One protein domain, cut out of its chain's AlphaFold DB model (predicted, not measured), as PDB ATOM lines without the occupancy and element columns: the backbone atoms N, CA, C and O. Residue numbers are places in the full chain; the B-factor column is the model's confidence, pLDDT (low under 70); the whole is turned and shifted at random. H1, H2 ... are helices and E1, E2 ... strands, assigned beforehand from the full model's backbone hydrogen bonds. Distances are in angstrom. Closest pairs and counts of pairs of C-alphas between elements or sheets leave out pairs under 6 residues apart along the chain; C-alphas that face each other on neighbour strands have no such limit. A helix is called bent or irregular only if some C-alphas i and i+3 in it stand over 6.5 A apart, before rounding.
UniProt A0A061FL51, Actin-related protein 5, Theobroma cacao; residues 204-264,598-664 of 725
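This is residues 204 to 264 and 598 to 664 of the 725 residues of the protein "Actin-related protein 5" of Theobroma cacao (UniProt A0A061FL51). This is an elongated, loosely built chain of short helices with a cluster at each end: at one end H3 and H6 pack on H1, with H2 turning off its far end, and at the other H8 packs on H11, with H9 beside H8 and the short strand E1 near H11. H6 lies near the middle of the whole, while H4 and H5 make a corner at one side. The printed part has 128 residues with eleven named helices and one named strand, in the order H1 to H9, E1, H10, H11, and its class is mostly helix. It is loose, with a radius of gyration of the C-alphas of 17.2 A, and spans 57 by 31 by 23 A.

H1, residues 204 to 217, begins with C-alpha 204 at (-23.948, 8.987, -21.049) and is 20.0 A long. H2 is residues 219 to 224, H3 residues 227 to 237, 15.1 A long, H4 residues 244 to 253, 14.4 A long, and H5 residues 256 to 260. After the cut come H6, residues 598 to 602, H7, residues 607 to 610, and H8, residues 617 to 626, 14.4 A long. H9 is residues 633 to 640, E1 residues 643 to 645 and H10 residues 648 to 651. H11, residues 655 to 664, is 14.0 A long and ends with C-alpha 664 at (2.831, 13.163, -24.151). H2 is irregular, with C-alphas 220 and 223 8.0 A apart.

The hub is H1. With residues 206 to 211 alone it touches H3, about perpendicular at 87 degrees; the closest C-alphas, of Thr 207 and Glu 231, are 5.4 A apart. With residues 206 to 210 alone it touches H6, the closest C-alphas being those of Leu 210 and Cys 600, 5.4 A apart. H1 and H2 only just touch, only at the corner, with 3 pairs of C-alphas within 8 A, the closest those of Ser 215 and Met 222 at 4.9 A. H7 is close to H1 but not clearly touching, with C-alphas of His 209 and Val 610 closest at 7.5 A. H4 and H5 only just touch, only at the corner, with 3 pairs within 8 A; the closest C-alphas are those of Phe 251 and Ala 258, 5.1 A apart. H8 touches H11 at a steep tilt of 41 degrees, the same way, with C-alphas of Asp 618 and Gly 662 closest at 5.4 A. H9 is close to H8 but not clearly touching, at 6.7 A between C-alphas of Ile 625 and Glu 636. E1 pairs with no named strand and is near H11; H10 is close to H11 but not clearly touching, at 7.7 A between C-alphas of Cys 650 and Ser 656. Each O i to N i+4 pair is within hydrogen-bond range in H1, H3, H4, H5, H6, H9 and H11, against 5 of 6 in H8 and 0 of 2 in H2, where 1 of 3 O i to N i+3 pairs is within range; H7 and H10 are too short for such a pair.

The two C-alphas farthest apart, of His 220 and Asp 632, are 57.7 A apart, and residues 629 to 634 stand free. Residues 265 to 597 are not printed, with 15.0 A between C-alphas 264 and 598 across this cut. Of the links that are printed whole, none is long. The mean pLDDT of the printed part is 94.6, and no printed residue is under 70.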
ATOM      1  N   TYR A 204     -22.887   9.611 -21.840       96.69
ATOM      2  CA  TYR A 204     -23.948   8.987 -21.049       96.69
ATOM      3  C   TYR A 204     -23.445   8.610 -19.657       96.69
ATOM      4  O   TYR A 204     -24.042   9.006 -18.660       96.69
ATOM      5  N   HIS A 205     -22.306   7.917 -19.602       97.75
ATOM      6  CA  HIS A 205     -21.668   7.493 -18.358       97.75
ATOM      7  C   HIS A 205     -21.224   8.696 -17.522       97.75
ATOM      8  O   HIS A 205     -21.366   8.681 -16.305       97.75
ATOM      9  N   VAL A 206     -20.763   9.775 -18.168       98.19
ATOM     10  CA  VAL A 206     -20.421  11.030 -17.476       98.19
ATOM     11  C   VAL A 206     -21.660  11.650 -16.826       98.19
ATOM     12  O   VAL A 206     -21.601  12.060 -15.666       98.19
ATOM     13  N   THR A 207     -22.789  11.702 -17.547       97.88
ATOM     14  CA  THR A 207     -24.066  12.180 -16.990       97.88
ATOM     15  C   THR A 207     -24.527  11.299 -15.831       97.88
ATOM     16  O   THR A 207     -24.906  11.822 -14.784       97.88
ATOM     17  N   ASP A 208     -24.496   9.975 -15.995       97.31
ATOM     18  CA  ASP A 208     -24.963   9.051 -14.960       97.31
ATOM     19  C   ASP A 208     -24.083   9.123 -13.708       97.31
ATOM     20  O   ASP A 208     -24.596   9.226 -12.593       97.31
ATOM     21  N   HIS A 209     -22.763   9.214 -13.878       98.00
ATOM     22  CA  HIS A 209     -21.848   9.402 -12.762       98.00
ATOM     23  C   HIS A 209     -22.113  10.722 -12.024       98.00
ATOM     24  O   HIS A 209     -22.207  10.728 -10.796       98.00
ATOM     25  N   LEU A 210     -22.325  11.834 -12.742       98.38
ATOM     26  CA  LEU A 210     -22.712  13.106 -12.122       98.38
ATOM     27  C   LEU A 210     -24.029  12.974 -11.345       98.38
ATOM     28  O   LEU A 210     -24.129  13.444 -10.212       98.38
ATOM     29  N   LYS A 211     -25.028  12.298 -11.921       97.75
ATOM     30  CA  LYS A 211     -26.327  12.072 -11.280       97.75
ATOM     31  C   LYS A 211     -26.164  11.283  -9.984       97.75
ATOM     32  O   LYS A 211     -26.782  11.643  -8.981       97.75
ATOM     33  N   GLN A 212     -25.349  10.230  -9.989       97.12
ATOM     34  CA  GLN A 212     -25.045   9.432  -8.803       97.12
ATOM     35  C   GLN A 212     -24.349  10.275  -7.727       97.12
ATOM     36  O   GLN A 212     -24.800  10.279  -6.584       97.12
ATOM     37  N   LEU A 213     -23.321  11.050  -8.092       97.12
ATOM     38  CA  LEU A 213     -22.612  11.940  -7.164       97.12
ATOM     39  C   LEU A 213     -23.559  12.958  -6.512       97.12
ATOM     40  O   LEU A 213     -23.573  13.094  -5.290       97.12
ATOM     41  N   LEU A 214     -24.401  13.627  -7.307       97.06
ATOM     42  CA  LEU A 214     -25.383  14.590  -6.801       97.06
ATOM     43  C   LEU A 214     -26.444  13.924  -5.919       97.06
ATOM     44  O   LEU A 214     -26.811  14.477  -4.886       97.06
ATOM     45  N   SER A 215     -26.901  12.726  -6.289       96.00
ATOM     46  CA  SER A 215     -27.889  11.964  -5.514       96.00
ATOM     47  C   SER A 215     -27.348  11.544  -4.147       96.00
ATOM     48  O   SER A 215     -28.080  11.595  -3.163       96.00
ATOM     49  N   LEU A 216     -26.068  11.165  -4.077       95.31
ATOM     50  CA  LEU A 216     -25.394  10.825  -2.823       95.31
ATOM     51  C   LEU A 216     -25.148  12.062  -1.951       95.31
ATOM     52  O   LEU A 216     -25.277  11.986  -0.732       95.31
ATOM     53  N   LYS A 217     -24.822  13.205  -2.564       94.88
ATOM     54  CA  LYS A 217     -24.585  14.470  -1.856       94.88
ATOM     55  C   LYS A 217     -25.871  15.129  -1.350       94.88
ATOM     56  O   LYS A 217     -25.867  15.729  -0.280       94.88
ATOM     57  N   TYR A 218     -26.967  15.009  -2.099       94.12
ATOM     58  CA  TYR A 218     -28.258  15.640  -1.813       94.12
ATOM     59  C   TYR A 218     -29.398  14.604  -1.809       94.12
ATOM     60  O   TYR A 218     -30.261  14.621  -2.696       94.12
ATOM     61  N   PRO A 219     -29.455  13.709  -0.804       91.31
ATOM     62  CA  PRO A 219     -30.406  12.594  -0.772       91.31
ATOM     63  C   PRO A 219     -31.878  13.041  -0.755       91.31
ATOM     64  O   PRO A 219     -32.742  12.380  -1.326       91.31
ATOM     65  N   HIS A 220     -32.183  14.205  -0.173       89.75
ATOM     66  CA  HIS A 220     -33.544  14.759  -0.154       89.75
ATOM     67  C   HIS A 220     -34.046  15.211  -1.535       89.75
ATOM     68  O   HIS A 220     -35.252  15.327  -1.745       89.75
ATOM     69  N   HIS A 221     -33.136  15.430  -2.487       91.06
ATOM     70  CA  HIS A 221     -33.444  15.957  -3.817       91.06
ATOM     71  C   HIS A 221     -33.229  14.936  -4.933       91.06
ATOM     72  O   HIS A 221     -33.283  15.308  -6.101       91.06
ATOM     73  N   MET A 222     -33.046  13.648  -4.620       90.56
ATOM     74  CA  MET A 222     -32.786  12.601  -5.623       90.56
ATOM     75  C   MET A 222     -33.785  12.609  -6.788       90.56
ATOM     76  O   MET A 222     -33.391  12.491  -7.946       90.56
ATOM     77  N   ALA A 223     -35.076  12.816  -6.502       88.88
ATOM     78  CA  ALA A 223     -36.126  12.881  -7.521       88.88
ATOM     79  C   ALA A 223     -36.023  14.111  -8.450       88.88
ATOM     80  O   ALA A 223     -36.624  14.123  -9.522       88.88
ATOM     81  N   ARG A 224     -35.279  15.152  -8.054       89.50
ATOM     82  CA  ARG A 224     -35.036  16.365  -8.854       89.50
ATOM     83  C   ARG A 224     -33.890  16.191  -9.849       89.50
ATOM     84  O   ARG A 224     -33.842  16.920 -10.835       89.50
ATOM     85  N   PHE A 225     -33.001  15.224  -9.629       92.62
ATOM     86  CA  PHE A 225     -31.894  14.907 -10.532       92.62
ATOM     87  C   PHE A 225     -32.344  13.950 -11.642       92.62
ATOM     88  O   PHE A 225     -31.857  12.821 -11.737       92.62
ATOM     89  N   THR A 226     -33.294  14.381 -12.481       90.12
ATOM     90  CA  THR A 226     -33.632  13.624 -13.697       90.12
ATOM     91  C   THR A 226     -32.425  13.584 -14.631       90.12
ATOM     92  O   THR A 226     -31.566  14.469 -14.589       90.12
ATOM     93  N   TRP A 227     -32.328  12.541 -15.455       91.38
ATOM     94  CA  TRP A 227     -31.141  12.324 -16.278       91.38
ATOM     95  C   TRP A 227     -30.907  13.490 -17.252       91.38
ATOM     96  O   TRP A 227     -29.787  13.981 -17.360       91.38
ATOM     97  N   GLU A 228     -31.974  14.012 -17.860       88.38
ATOM     98  CA  GLU A 228     -31.946  15.156 -18.779       88.38
ATOM     99  C   GLU A 228     -31.452  16.421 -18.073       88.38
ATOM    100  O   GLU A 228     -30.599  17.140 -18.588       88.38
ATOM    101  N   LYS A 229     -31.928  16.672 -16.846       90.50
ATOM    102  CA  LYS A 229     -31.519  17.858 -16.090       90.50
ATOM    103  C   LYS A 229     -30.060  17.784 -15.661       90.50
ATOM    104  O   LYS A 229     -29.359  18.789 -15.687       90.50
ATOM    105  N   VAL A 230     -29.587  16.596 -15.294       95.62
ATOM    106  CA  VAL A 230     -28.170  16.385 -14.983       95.62
ATOM    107  C   VAL A 230     -27.306  16.501 -16.236       95.62
ATOM    108  O   VAL A 230     -26.181  16.990 -16.157       95.62
ATOM    109  N   GLU A 231     -27.814  16.104 -17.400       94.25
ATOM    110  CA  GLU A 231     -27.108  16.304 -18.659       94.25
ATOM    111  C   GLU A 231     -26.938  17.791 -18.993       94.25
ATOM    112  O   GLU A 231     -25.842  18.187 -19.396       94.25
ATOM    113  N   ASP A 232     -27.965  18.617 -18.763       92.81
ATOM    114  CA  ASP A 232     -27.856  20.077 -18.883       92.81
ATOM    115  C   ASP A 232     -26.758  20.613 -17.951       92.81
ATOM    116  O   ASP A 232     -25.840  21.295 -18.403       92.81
ATOM    117  N   LEU A 233     -26.780  20.225 -16.666       95.38
ATOM    118  CA  LEU A 233     -25.763  20.636 -15.686       95.38
ATOM    119  C   LEU A 233     -24.353  20.215 -16.110       95.38
ATOM    120  O   LEU A 233     -23.406  20.995 -15.989       95.38
ATOM    121  N   LYS A 234     -24.204  18.997 -16.640       96.25
ATOM    122  CA  LYS A 234     -22.945  18.506 -17.206       96.25
ATOM    123  C   LYS A 234     -22.469  19.425 -18.329       96.25
ATOM    124  O   LYS A 234     -21.309  19.825 -18.334       96.25
ATOM    125  N   MET A 235     -23.340  19.744 -19.283       93.31
ATOM    126  CA  MET A 235     -22.983  20.558 -20.448       93.31
ATOM    127  C   MET A 235     -22.703  22.024 -20.097       93.31
ATOM    128  O   MET A 235     -21.903  22.664 -20.776       93.31
ATOM    129  N   GLU A 236     -23.353  22.566 -19.070       93.69
ATOM    130  CA  GLU A 236     -23.229  23.973 -18.674       93.69
ATOM    131  C   GLU A 236     -22.100  24.228 -17.674       93.69
ATOM    132  O   GLU A 236     -21.550  25.332 -17.624       93.69
ATOM    133  N   HIS A 237     -21.772  23.242 -16.835       95.75
ATOM    134  CA  HIS A 237     -20.921  23.475 -15.672       95.75
ATOM    135  C   HIS A 237     -19.712  22.552 -15.575       95.75
ATOM    136  O   HIS A 237     -18.773  22.925 -14.872       95.75
ATOM    137  N   CYS A 238     -19.660  21.403 -16.244       97.69
ATOM    138  CA  CYS A 238     -18.518  20.498 -16.109       97.69
ATOM    139  C   CYS A 238     -17.360  20.853 -17.054       97.69
ATOM    140  O   CYS A 238     -17.541  21.476 -18.098       97.69
ATOM    141  N   TYR A 239     -16.149  20.469 -16.659       97.94
ATOM    142  CA  TYR A 239     -14.906  20.724 -17.390       97.94
ATOM    143  C   TYR A 239     -13.876  19.637 -17.075       97.94
ATOM    144  O   TYR A 239     -13.987  18.966 -16.056       97.94
ATOM    145  N   VAL A 240     -12.877  19.456 -17.931       98.00
ATOM    146  CA  VAL A 240     -11.779  18.511 -17.700       98.00
ATOM    147  C   VAL A 240     -10.608  19.254 -17.062       98.00
ATOM    148  O   VAL A 240     -10.169  20.285 -17.570       98.00
ATOM    149  N   ALA A 241     -10.105  18.735 -15.944       97.00
ATOM    150  CA  ALA A 241      -8.916  19.269 -15.289       97.00
ATOM    151  C   ALA A 241      -7.641  18.818 -16.020       97.00
ATOM    152  O   ALA A 241      -7.519  17.651 -16.408       97.00
ATOM    153  N   LEU A 242      -6.679  19.736 -16.165       95.12
ATOM    154  CA  LEU A 242      -5.368  19.439 -16.753       95.12
ATOM    155  C   LEU A 242      -4.570  18.466 -15.874       95.12
ATOM    156  O   LEU A 242      -4.052  17.472 -16.371       95.12
ATOM    157  N   ASP A 243      -4.528  18.733 -14.567       96.19
ATOM    158  CA  ASP A 243      -4.004  17.827 -13.545       96.19
ATOM    159  C   ASP A 243      -5.109  17.568 -12.519       96.19
ATOM    160  O   ASP A 243      -5.492  18.445 -11.740       96.19
ATOM    161  N   TYR A 244      -5.646  16.350 -12.546       96.25
ATOM    162  CA  TYR A 244      -6.741  15.951 -11.673       96.25
ATOM    163  C   TYR A 244      -6.366  16.003 -10.185       96.25
ATOM    164  O   TYR A 244      -7.182  16.409  -9.356       96.25
ATOM    165  N   ALA A 245      -5.143  15.598  -9.831       96.25
ATOM    166  CA  ALA A 245      -4.717  15.511  -8.440       96.25
ATOM    167  C   ALA A 245      -4.548  16.907  -7.832       96.25
ATOM    168  O   ALA A 245      -4.997  17.143  -6.707       96.25
ATOM    169  N   LEU A 246      -3.958  17.840  -8.581       96.31
ATOM    170  CA  LEU A 246      -3.833  19.232  -8.151       96.31
ATOM    171  C   LEU A 246      -5.199  19.916  -8.031       96.31
ATOM    172  O   LEU A 246      -5.453  20.591  -7.032       96.31
ATOM    173  N   GLU A 247      -6.104  19.697  -8.990       97.19
ATOM    174  CA  GLU A 247      -7.461  20.255  -8.934       97.19
ATOM    175  C   GLU A 247      -8.245  19.687  -7.736       97.19
ATOM    176  O   GLU A 247      -8.889  20.427  -6.992       97.19
ATOM    177  N   ALA A 248      -8.129  18.385  -7.458       96.69
ATOM    178  CA  ALA A 248      -8.739  17.768  -6.280       96.69
ATOM    179  C   ALA A 248      -8.189  18.346  -4.964       96.69
ATOM    180  O   ALA A 248      -8.966  18.660  -4.059       96.69
ATOM    181  N   GLN A 249      -6.870  18.542  -4.860       97.00
ATOM    182  CA  GLN A 249      -6.239  19.160  -3.689       97.00
ATOM    183  C   GLN A 249      -6.681  20.613  -3.484       97.00
ATOM    184  O   GLN A 249      -6.859  21.045  -2.345       97.00
ATOM    185  N   LEU A 250      -6.876  21.373  -4.564       96.12
ATOM    186  CA  LEU A 250      -7.389  22.743  -4.514       96.12
ATOM    187  C   LEU A 250      -8.769  22.787  -3.853       96.12
ATOM    188  O   LEU A 250      -8.978  23.567  -2.923       96.12
ATOM    189  N   PHE A 251      -9.687  21.915  -4.272       96.12
ATOM    190  CA  PHE A 251     -11.020  21.840  -3.670       96.12
ATOM    191  C   PHE A 251     -10.991  21.294  -2.241       96.12
ATOM    192  O   PHE A 251     -11.770  21.745  -1.405       96.12
ATOM    193  N   GLN A 252     -10.069  20.380  -1.927       95.31
ATOM    194  CA  GLN A 252      -9.886  19.876  -0.565       95.31
ATOM    195  C   GLN A 252      -9.433  20.974   0.411       95.31
ATOM    196  O   GLN A 252      -9.826  20.951   1.575       95.31
ATOM    197  N   LYS A 253      -8.630  21.943  -0.049       94.25
ATOM    198  CA  LYS A 253      -8.194  23.088   0.769       94.25
ATOM    199  C   LYS A 253      -9.322  24.080   1.073       94.25
ATOM    200  O   LYS A 253      -9.192  24.830   2.034       94.25
ATOM    201  N   GLY A 254     -10.389  24.112   0.269       90.81
ATOM    202  CA  GLY A 254     -11.558  24.970   0.504       90.81
ATOM    203  C   GLY A 254     -11.270  26.477   0.465       90.81
ATOM    204  O   GLY A 254     -11.925  27.238   1.164       90.81
ATOM    205  N   GLY A 255     -10.261  26.915  -0.297       92.94
ATOM    206  CA  GLY A 255      -9.928  28.337  -0.432       92.94
ATOM    207  C   GLY A 255     -10.831  29.081  -1.423       92.94
ATOM    208  O   GLY A 255     -11.601  28.469  -2.160       92.94
ATOM    209  N   LYS A 256     -10.651  30.406  -1.520       94.38
ATOM    210  CA  LYS A 256     -11.407  31.290  -2.429       94.38
ATOM    211  C   LYS A 256     -11.457  30.794  -3.883       94.38
ATOM    212  O   LYS A 256     -12.492  30.869  -4.529       94.38
ATOM    213  N   GLU A 257     -10.363  30.226  -4.391       93.81
ATOM    214  CA  GLU A 257     -10.326  29.688  -5.757       93.81
ATOM    215  C   GLU A 257     -11.302  28.508  -5.960       93.81
ATOM    216  O   GLU A 257     -11.921  28.387  -7.017       93.81
ATOM    217  N   ALA A 258     -11.488  27.658  -4.944       94.44
ATOM    218  CA  ALA A 258     -12.458  26.562  -4.983       94.44
ATOM    219  C   ALA A 258     -13.904  27.087  -4.975       94.44
ATOM    220  O   ALA A 258     -14.773  26.540  -5.658       94.44
ATOM    221  N   GLU A 259     -14.160  28.165  -4.229       94.00
ATOM    222  CA  GLU A 259     -15.457  28.850  -4.192       94.00
ATOM    223  C   GLU A 259     -15.777  29.511  -5.540       94.00
ATOM    224  O   GLU A 259     -16.861  29.296  -6.084       94.00
ATOM    225  N   ASP A 260     -14.813  30.214  -6.143       95.00
ATOM    226  CA  ASP A 260     -14.951  30.863  -7.456       95.00
ATOM    227  C   ASP A 260     -15.221  29.836  -8.577       95.00
ATOM    228  O   ASP A 260     -15.972  30.086  -9.535       95.00
ATOM    229  N   LYS A 261     -14.632  28.641  -8.436       95.38
ATOM    230  CA  LYS A 261     -14.871  27.468  -9.286       95.38
ATOM    231  C   LYS A 261     -16.083  26.639  -8.845       95.38
ATOM    232  O   LYS A 261     -16.376  25.636  -9.489       95.38
ATOM    233  N   SER A 262     -16.832  26.999  -7.815       96.12
ATOM    234  CA  SER A 262     -18.079  26.301  -7.492       96.12
ATOM    235  C   SER A 262     -19.254  26.926  -8.250       96.12
ATOM    236  O   SER A 262     -19.242  28.098  -8.638       96.12
ATOM    237  N   ARG A 263     -20.275  26.121  -8.546       96.31
ATOM    238  CA  ARG A 263     -21.507  26.575  -9.207       96.31
ATOM    239  C   ARG A 263     -22.704  26.160  -8.375       96.31
ATOM    240  O   ARG A 263     -22.771  25.024  -7.931       96.31
ATOM    241  N   CYS A 264     -23.639  27.077  -8.167       94.44
ATOM    242  CA  CYS A 264     -24.849  26.819  -7.400       94.44
ATOM    243  C   CYS A 264     -26.054  26.769  -8.337       94.44
ATOM    244  O   CYS A 264     -26.304  27.711  -9.087       94.44
ATOM    245  N   PHE A 598     -15.390  18.486 -12.323       97.88
ATOM    246  CA  PHE A 598     -14.234  17.887 -13.004       97.88
ATOM    247  C   PHE A 598     -14.067  16.402 -12.704       97.88
ATOM    248  O   PHE A 598     -13.497  15.676 -13.512       97.88
ATOM    249  N   ARG A 599     -14.641  15.907 -11.603       97.88
ATOM    250  CA  ARG A 599     -14.649  14.477 -11.289       97.88
ATOM    251  C   ARG A 599     -15.502  13.661 -12.251       97.88
ATOM    252  O   ARG A 599     -15.095  12.561 -12.601       97.88
ATOM    253  N   CYS A 600     -16.665  14.159 -12.681       97.56
ATOM    254  CA  CYS A 600     -17.512  13.358 -13.559       97.56
ATOM    255  C   CYS A 600     -16.936  13.135 -14.973       97.56
ATOM    256  O   CYS A 600     -17.021  11.997 -15.428       97.56
ATOM    257  N   PRO A 601     -16.334  14.120 -15.681       97.62
ATOM    258  CA  PRO A 601     -15.714  13.853 -16.981       97.62
ATOM    259  C   PRO A 601     -14.358  13.138 -16.877       97.62
ATOM    260  O   PRO A 601     -13.906  12.583 -17.876       97.62
ATOM    261  N   GLU A 602     -13.731  13.092 -15.695       97.88
ATOM    262  CA  GLU A 602     -12.453  12.395 -15.479       97.88
ATOM    263  C   GLU A 602     -12.522  10.907 -15.848       97.88
ATOM    264  O   GLU A 602     -11.528  10.331 -16.281       97.88
ATOM    265  N   ILE A 603     -13.707  10.294 -15.768       97.81
ATOM    266  CA  ILE A 603     -13.921   8.883 -16.127       97.81
ATOM    267  C   ILE A 603     -13.590   8.573 -17.593       97.81
ATOM    268  O   ILE A 603     -13.425   7.413 -17.951       97.81
ATOM    269  N   LEU A 604     -13.512   9.592 -18.457       97.50
ATOM    270  CA  LEU A 604     -13.085   9.430 -19.846       97.50
ATOM    271  C   LEU A 604     -11.581   9.096 -19.967       97.50
ATOM    272  O   LEU A 604     -11.173   8.459 -20.939       97.50
ATOM    273  N   PHE A 605     -10.786   9.514 -18.979       97.38
ATOM    274  CA  PHE A 605      -9.353   9.234 -18.840       97.38
ATOM    275  C   PHE A 605      -9.096   8.113 -17.822       97.38
ATOM    276  O   PHE A 605      -8.200   7.299 -18.000       97.38
ATOM    277  N   HIS A 606      -9.934   8.020 -16.786       96.69
ATOM    278  CA  HIS A 606      -9.841   7.016 -15.725       96.69
ATOM    279  C   HIS A 606     -11.174   6.260 -15.531       96.69
ATOM    280  O   HIS A 606     -11.895   6.504 -14.556       96.69
ATOM    281  N   PRO A 607     -11.538   5.329 -16.440       96.62
ATOM    282  CA  PRO A 607     -12.786   4.552 -16.358       96.62
ATOM    283  C   PRO A 607     -12.960   3.745 -15.063       96.62
ATOM    284  O   PRO A 607     -14.081   3.496 -14.609       96.62
ATOM    285  N   ASN A 608     -11.853   3.378 -14.420       95.38
ATOM    286  CA  ASN A 608     -11.828   2.651 -13.153       95.38
ATOM    287  C   ASN A 608     -12.526   3.401 -12.002       95.38
ATOM    288  O   ASN A 608     -12.993   2.758 -11.063       95.38
ATOM    289  N   LEU A 609     -12.671   4.730 -12.083       95.19
ATOM    290  CA  LEU A 609     -13.422   5.534 -11.107       95.19
ATOM    291  C   LEU A 609     -14.899   5.124 -10.989       95.19
ATOM    292  O   LEU A 609     -15.518   5.369  -9.953       95.19
ATOM    293  N   VAL A 610     -15.453   4.493 -12.027       96.06
ATOM    294  CA  VAL A 610     -16.815   3.935 -12.051       96.06
ATOM    295  C   VAL A 610     -16.814   2.404 -12.127       96.06
ATOM    296  O   VAL A 610     -17.819   1.796 -12.482       96.06
ATOM    297  N   GLY A 611     -15.689   1.767 -11.789       94.75
ATOM    298  CA  GLY A 611     -15.551   0.309 -11.771       94.75
ATOM    299  C   GLY A 611     -15.416  -0.340 -13.150       94.75
ATOM    300  O   GLY A 611     -15.575  -1.553 -13.259       94.75
ATOM    301  N   ILE A 612     -15.129   0.436 -14.202       94.31
ATOM    302  CA  ILE A 612     -14.879  -0.095 -15.546       94.31
ATOM    303  C   ILE A 612     -13.373  -0.299 -15.728       94.31
ATOM    304  O   ILE A 612     -12.608   0.660 -15.769       94.31
ATOM    305  N   ASP A 613     -12.953  -1.561 -15.846       95.56
ATOM    306  CA  ASP A 613     -11.550  -1.955 -16.033       95.56
ATOM    307  C   ASP A 613     -11.141  -1.868 -17.515       95.56
ATOM    308  O   ASP A 613     -10.992  -2.867 -18.223       95.56
ATOM    309  N   GLN A 614     -11.088  -0.639 -18.032       95.44
ATOM    310  CA  GLN A 614     -10.693  -0.319 -19.404       95.44
ATOM    311  C   GLN A 614      -9.804   0.929 -19.420       95.44
ATOM    312  O   GLN A 614      -9.856   1.756 -18.513       95.44
ATOM    313  N   ALA A 615      -9.012   1.071 -20.481       94.88
ATOM    314  CA  ALA A 615      -8.132   2.217 -20.680       94.88
ATOM    315  C   ALA A 615      -8.912   3.514 -20.970       94.88
ATOM    316  O   ALA A 615      -9.956   3.491 -21.637       94.88
ATOM    317  N   GLY A 616      -8.362   4.640 -20.509       95.62
ATOM    318  CA  GLY A 616      -8.769   5.983 -20.920       95.62
ATOM    319  C   GLY A 616      -8.424   6.270 -22.380       95.62
ATOM    320  O   GLY A 616      -7.584   5.596 -22.986       95.62
ATOM    321  N   PHE A 617      -9.079   7.264 -22.982       93.31
ATOM    322  CA  PHE A 617      -8.897   7.507 -24.418       93.31
ATOM    323  C   PHE A 617      -7.513   8.068 -24.793       93.31
ATOM    324  O   PHE A 617      -7.070   7.918 -25.931       93.31
ATOM    325  N   ASP A 618      -6.804   8.679 -23.849       95.06
ATOM    326  CA  ASP A 618      -5.402   9.066 -23.990       95.06
ATOM    327  C   ASP A 618      -4.502   7.829 -24.126       95.06
ATOM    328  O   ASP A 618      -3.762   7.713 -25.105       95.06
ATOM    329  N   GLU A 619      -4.643   6.844 -23.236       96.06
ATOM    330  CA  GLU A 619      -3.915   5.570 -23.306       96.06
ATOM    331  C   GLU A 619      -4.270   4.751 -24.554       96.06
ATOM    332  O   GLU A 619      -3.397   4.153 -25.203       96.06
ATOM    333  N   MET A 620      -5.542   4.779 -24.951       96.38
ATOM    334  CA  MET A 620      -6.021   4.137 -26.174       96.38
ATOM    335  C   MET A 620      -5.264   4.599 -27.426       96.38
ATOM    336  O   MET A 620      -5.095   3.791 -28.340       96.38
ATOM    337  N   THR A 621      -4.748   5.831 -27.458       94.25
ATOM    338  CA  THR A 621      -3.886   6.346 -28.539       94.25
ATOM    339  C   THR A 621      -2.660   5.451 -28.736       94.25
ATOM    340  O   THR A 621      -2.388   4.981 -29.842       94.25
ATOM    341  N   GLY A 622      -1.951   5.126 -27.651       92.81
ATOM    342  CA  GLY A 622      -0.792   4.234 -27.692       92.81
ATOM    343  C   GLY A 622      -1.169   2.796 -28.054       92.81
ATOM    344  O   GLY A 622      -0.449   2.135 -28.804       92.81
ATOM    345  N   VAL A 623      -2.313   2.307 -27.562       94.75
ATOM    346  CA  VAL A 623      -2.844   0.980 -27.925       94.75
ATOM    347  C   VAL A 623      -3.149   0.899 -29.422       94.75
ATOM    348  O   VAL A 623      -2.805  -0.098 -30.055       94.75
ATOM    349  N   SER A 624      -3.771   1.937 -29.986       95.44
ATOM    350  CA  SER A 624      -4.150   2.009 -31.399       95.44
ATOM    351  C   SER A 624      -2.925   1.930 -32.309       95.44
ATOM    352  O   SER A 624      -2.868   1.066 -33.184       95.44
ATOM    353  N   ILE A 625      -1.899   2.740 -32.027       93.56
ATOM    354  CA  ILE A 625      -0.632   2.737 -32.772       93.56
ATOM    355  C   ILE A 625       0.025   1.350 -32.722       93.56
ATOM    356  O   ILE A 625       0.398   0.803 -33.757       93.56
ATOM    357  N   ARG A 626       0.095   0.716 -31.541       92.69
ATOM    358  CA  ARG A 626       0.708  -0.620 -31.380       92.69
ATOM    359  C   ARG A 626       0.001  -1.734 -32.160       92.69
ATOM    360  O   ARG A 626       0.620  -2.766 -32.414       92.69
ATOM    361  N   ARG A 627      -1.283  -1.563 -32.492       93.94
ATOM    362  CA  ARG A 627      -2.075  -2.532 -33.270       93.94
ATOM    363  C   ARG A 627      -1.867  -2.406 -34.778       93.94
ATOM    364  O   ARG A 627      -2.330  -3.275 -35.519       93.94
ATOM    365  N   LEU A 628      -1.208  -1.348 -35.246       91.31
ATOM    366  CA  LEU A 628      -0.934  -1.182 -36.665       91.31
ATOM    367  C   LEU A 628       0.060  -2.245 -37.164       91.31
ATOM    368  O   LEU A 628       0.977  -2.637 -36.440       91.31
ATOM    369  N   PRO A 629      -0.116  -2.735 -38.404       80.06
ATOM    370  CA  PRO A 629       0.738  -3.783 -38.961       80.06
ATOM    371  C   PRO A 629       2.171  -3.301 -39.235       80.06
ATOM    372  O   PRO A 629       3.107  -4.092 -39.134       80.06
ATOM    373  N   SER A 630       2.355  -2.022 -39.572       76.75
ATOM    374  CA  SER A 630       3.659  -1.398 -39.808       76.75
ATOM    375  C   SER A 630       4.173  -0.708 -38.545       76.75
ATOM    376  O   SER A 630       3.546   0.219 -38.042       76.75
ATOM    377  N   LYS A 631       5.351  -1.126 -38.070       76.50
ATOM    378  CA  LYS A 631       6.075  -0.500 -36.949       76.50
ATOM    379  C   LYS A 631       7.123   0.494 -37.453       76.50
ATOM    380  O   LYS A 631       8.304   0.372 -37.140       76.50
ATOM    381  N   ASP A 632       6.697   1.412 -38.311       83.94
ATOM    382  CA  ASP A 632       7.547   2.491 -38.810       83.94
ATOM    383  C   ASP A 632       7.423   3.702 -37.880       83.94
ATOM    384  O   ASP A 632       6.344   4.284 -37.769       83.94
ATOM    385  N   GLY A 633       8.523   4.096 -37.232       85.19
ATOM    386  CA  GLY A 633       8.549   5.263 -36.347       85.19
ATOM    387  C   GLY A 633       8.102   6.549 -37.048       85.19
ATOM    388  O   GLY A 633       7.405   7.359 -36.444       85.19
ATOM    389  N   ALA A 634       8.390   6.692 -38.347       90.88
ATOM    390  CA  ALA A 634       7.950   7.851 -39.115       90.88
ATOM    391  C   ALA A 634       6.425   7.881 -39.298       90.88
ATOM    392  O   ALA A 634       5.836   8.958 -39.343       90.88
ATOM    393  N   LEU A 635       5.765   6.723 -39.406       92.06
ATOM    394  CA  LEU A 635       4.304   6.656 -39.433       92.06
ATOM    395  C   LEU A 635       3.719   7.023 -38.067       92.06
ATOM    396  O   LEU A 635       2.760   7.787 -38.016       92.06
ATOM    397  N   GLU A 636       4.294   6.529 -36.968       92.94
ATOM    398  CA  GLU A 636       3.821   6.883 -35.622       92.94
ATOM    399  C   GLU A 636       3.883   8.397 -35.370       92.94
ATOM    400  O   GLU A 636       2.945   8.979 -34.813       92.94
ATOM    401  N   ASP A 637       4.955   9.045 -35.826       94.06
ATOM    402  CA  ASP A 637       5.121  10.494 -35.730       94.06
ATOM    403  C   ASP A 637       4.096  11.242 -36.596       94.06
ATOM    404  O   ASP A 637       3.496  12.210 -36.131       94.06
ATOM    405  N   ARG A 638       3.803  10.779 -37.821       95.19
ATOM    406  CA  ARG A 638       2.745  11.382 -38.659       95.19
ATOM    407  C   ARG A 638       1.357  11.238 -38.035       95.19
ATOM    408  O   ARG A 638       0.613  12.210 -37.987       95.19
ATOM    409  N   LEU A 639       1.040  10.066 -37.481       95.31
ATOM    410  CA  LEU A 639      -0.237   9.805 -36.807       95.31
ATOM    411  C   LEU A 639      -0.458  10.722 -35.596       95.31
ATOM    412  O   LEU A 639      -1.564  11.212 -35.373       95.31
ATOM    413  N   THR A 640       0.593  10.961 -34.810       95.06
ATOM    414  CA  THR A 640       0.533  11.811 -33.607       95.06
ATOM    415  C   THR A 640       0.670  13.306 -33.913       95.06
ATOM    416  O   THR A 640       0.187  14.138 -33.143       95.06
ATOM    417  N   SER A 641       1.197  13.661 -35.086       95.81
ATOM    418  CA  SER A 641       1.192  15.032 -35.620       95.81
ATOM    419  C   SER A 641      -0.197  15.526 -36.043       95.81
ATOM    420  O   SER A 641      -0.351  16.710 -36.340       95.81
ATOM    421  N   SER A 642      -1.211  14.655 -36.056       97.19
ATOM    422  CA  SER A 642      -2.599  15.007 -36.360       97.19
ATOM    423  C   SER A 642      -3.575  14.140 -35.553       97.19
ATOM    424  O   SER A 642      -4.232  13.237 -36.080       97.19
ATOM    425  N   VAL A 643      -3.694  14.424 -34.253       97.94
ATOM    426  CA  VAL A 643      -4.696  13.806 -33.369       97.94
ATOM    427  C   VAL A 643      -5.993  14.607 -33.449       97.94
ATOM    428  O   VAL A 643      -6.116  15.680 -32.864       97.94
ATOM    429  N   PHE A 644      -6.965  14.096 -34.191       98.38
ATOM    430  CA  PHE A 644      -8.244  14.738 -34.468       98.38
ATOM    431  C   PHE A 644      -9.322  14.338 -33.458       98.38
ATOM    432  O   PHE A 644      -9.601  13.159 -33.282       98.38
ATOM    433  N   MET A 645      -9.983  15.310 -32.834       97.69
ATOM    434  CA  MET A 645     -11.059  15.091 -31.867       97.69
ATOM    435  C   MET A 645     -12.436  15.423 -32.452       97.69
ATOM    436  O   MET A 645     -12.665  16.545 -32.910       97.69
ATOM    437  N   THR A 646     -13.384  14.489 -32.355       96.94
ATOM    438  CA  THR A 646     -14.789  14.680 -32.767       96.94
ATOM    439  C   THR A 646     -15.761  14.006 -31.792       96.94
ATOM    440  O   THR A 646     -15.385  13.129 -31.027       96.94
ATOM    441  N   GLY A 647     -17.035  14.391 -31.799       93.62
ATOM    442  CA  GLY A 647     -18.054  13.879 -30.882       93.62
ATOM    443  C   GLY A 647     -18.377  14.845 -29.742       93.62
ATOM    444  O   GLY A 647     -17.601  15.738 -29.398       93.62
ATOM    445  N   GLY A 648     -19.555  14.664 -29.142       91.38
ATOM    446  CA  GLY A 648     -20.124  15.626 -28.191       91.38
ATOM    447  C   GLY A 648     -19.296  15.846 -26.922       91.38
ATOM    448  O   GLY A 648     -19.298  16.952 -26.386       91.38
ATOM    449  N   CYS A 649     -18.543  14.845 -26.454       93.88
ATOM    450  CA  CYS A 649     -17.703  15.000 -25.262       93.88
ATOM    451  C   CYS A 649     -16.479  15.896 -25.505       93.88
ATOM    452  O   CYS A 649     -15.921  16.428 -24.551       93.88
ATOM    453  N   CYS A 650     -16.091  16.138 -26.761       94.31
ATOM    454  CA  CYS A 650     -14.996  17.054 -27.102       94.31
ATOM    455  C   CYS A 650     -15.318  18.528 -26.796       94.31
ATOM    456  O   CYS A 650     -14.460  19.397 -26.954       94.31
ATOM    457  N   LEU A 651     -16.558  18.823 -26.393       94.50
ATOM    458  CA  LEU A 651     -16.998  20.158 -25.998       94.50
ATOM    459  C   LEU A 651     -16.638  20.511 -24.548       94.50
ATOM    460  O   LEU A 651     -16.819  21.666 -24.165       94.50
ATOM    461  N   PHE A 652     -16.134  19.566 -23.745       96.00
ATOM    462  CA  PHE A 652     -15.654  19.896 -22.405       96.00
ATOM    463  C   PHE A 652     -14.458  20.858 -22.472       96.00
ATOM    464  O   PHE A 652     -13.480  20.570 -23.166       96.00
ATOM    465  N   PRO A 653     -14.486  21.979 -21.730       97.00
ATOM    466  CA  PRO A 653     -13.311  22.834 -21.587       97.00
ATOM    467  C   PRO A 653     -12.133  22.053 -20.987       97.00
ATOM    468  O   PRO A 653     -12.344  21.266 -20.065       97.00
ATOM    469  N   GLY A 654     -10.916  22.270 -21.497       96.19
ATOM    470  CA  GLY A 654      -9.684  21.632 -21.005       96.19
ATOM    471  C   GLY A 654      -9.393  20.228 -21.554       96.19
ATOM    472  O   GLY A 654      -8.348  19.654 -21.250       96.19
ATOM    473  N   ILE A 655     -10.301  19.639 -22.346       96.69
ATOM    474  CA  ILE A 655     -10.151  18.249 -22.807       96.69
ATOM    475  C   ILE A 655      -8.988  18.065 -23.789       96.69
ATOM    476  O   ILE A 655      -8.337  17.022 -23.763       96.69
ATOM    477  N   SER A 656      -8.715  19.059 -24.638       96.44
ATOM    478  CA  SER A 656      -7.649  18.990 -25.642       96.44
ATOM    479  C   SER A 656      -6.271  19.047 -24.987       96.44
ATOM    480  O   SER A 656      -5.419  18.215 -25.283       96.44
ATOM    481  N   GLU A 657      -6.085  19.966 -24.041       96.69
ATOM    482  CA  GLU A 657      -4.845  20.139 -23.285       96.69
ATOM    483  C   GLU A 657      -4.567  18.915 -22.407       96.69
ATOM    484  O   GLU A 657      -3.443  18.412 -22.367       96.69
ATOM    485  N   ARG A 658      -5.605  18.383 -21.747       97.12
ATOM    486  CA  ARG A 658      -5.491  17.158 -20.950       97.12
ATOM    487  C   ARG A 658      -5.125  15.944 -21.803       97.12
ATOM    488  O   ARG A 658      -4.270  15.158 -21.404       97.12
ATOM    489  N   LEU A 659      -5.754  15.789 -22.967       96.81
ATOM    490  CA  LEU A 659      -5.446  14.707 -23.899       96.81
ATOM    491  C   LEU A 659      -4.009  14.798 -24.415       96.81
ATOM    492  O   LEU A 659      -3.305  13.792 -24.431       96.81
ATOM    493  N   GLU A 660      -3.560  15.990 -24.806       96.75
ATOM    494  CA  GLU A 660      -2.179  16.194 -25.242       96.75
ATOM    495  C   GLU A 660      -1.189  15.805 -24.139       96.75
ATOM    496  O   GLU A 660      -0.237  15.070 -24.409       96.75
ATOM    497  N   ALA A 661      -1.438  16.229 -22.895       95.44
ATOM    498  CA  ALA A 661      -0.617  15.862 -21.745       95.44
ATOM    499  C   ALA A 661      -0.581  14.338 -21.521       95.44
ATOM    500  O   ALA A 661       0.500  13.772 -21.345       95.44
ATOM    501  N   GLY A 662      -1.732  13.661 -21.603       95.31
ATOM    502  CA  GLY A 662      -1.824  12.203 -21.477       95.31
ATOM    503  C   GLY A 662      -1.046  11.461 -22.569       95.31
ATOM    504  O   GLY A 662      -0.232  10.586 -22.276       95.31
ATOM    505  N   ILE A 663      -1.199  11.863 -23.837       95.75
ATOM    506  CA  ILE A 663      -0.443  11.270 -24.954       95.75
ATOM    507  C   ILE A 663       1.055  11.557 -24.796       95.75
ATOM    508  O   ILE A 663       1.876  10.667 -25.017       95.75
ATOM    509  N   ARG A 664       1.432  12.771 -24.374       95.19
ATOM    510  CA  ARG A 664       2.831  13.163 -24.151       95.19
ATOM    511  C   ARG A 664       3.526  12.261 -23.137       95.19
ATOM    512  O   ARG A 664       4.687  11.932 -23.353       95.19
TER     513      ARG A 664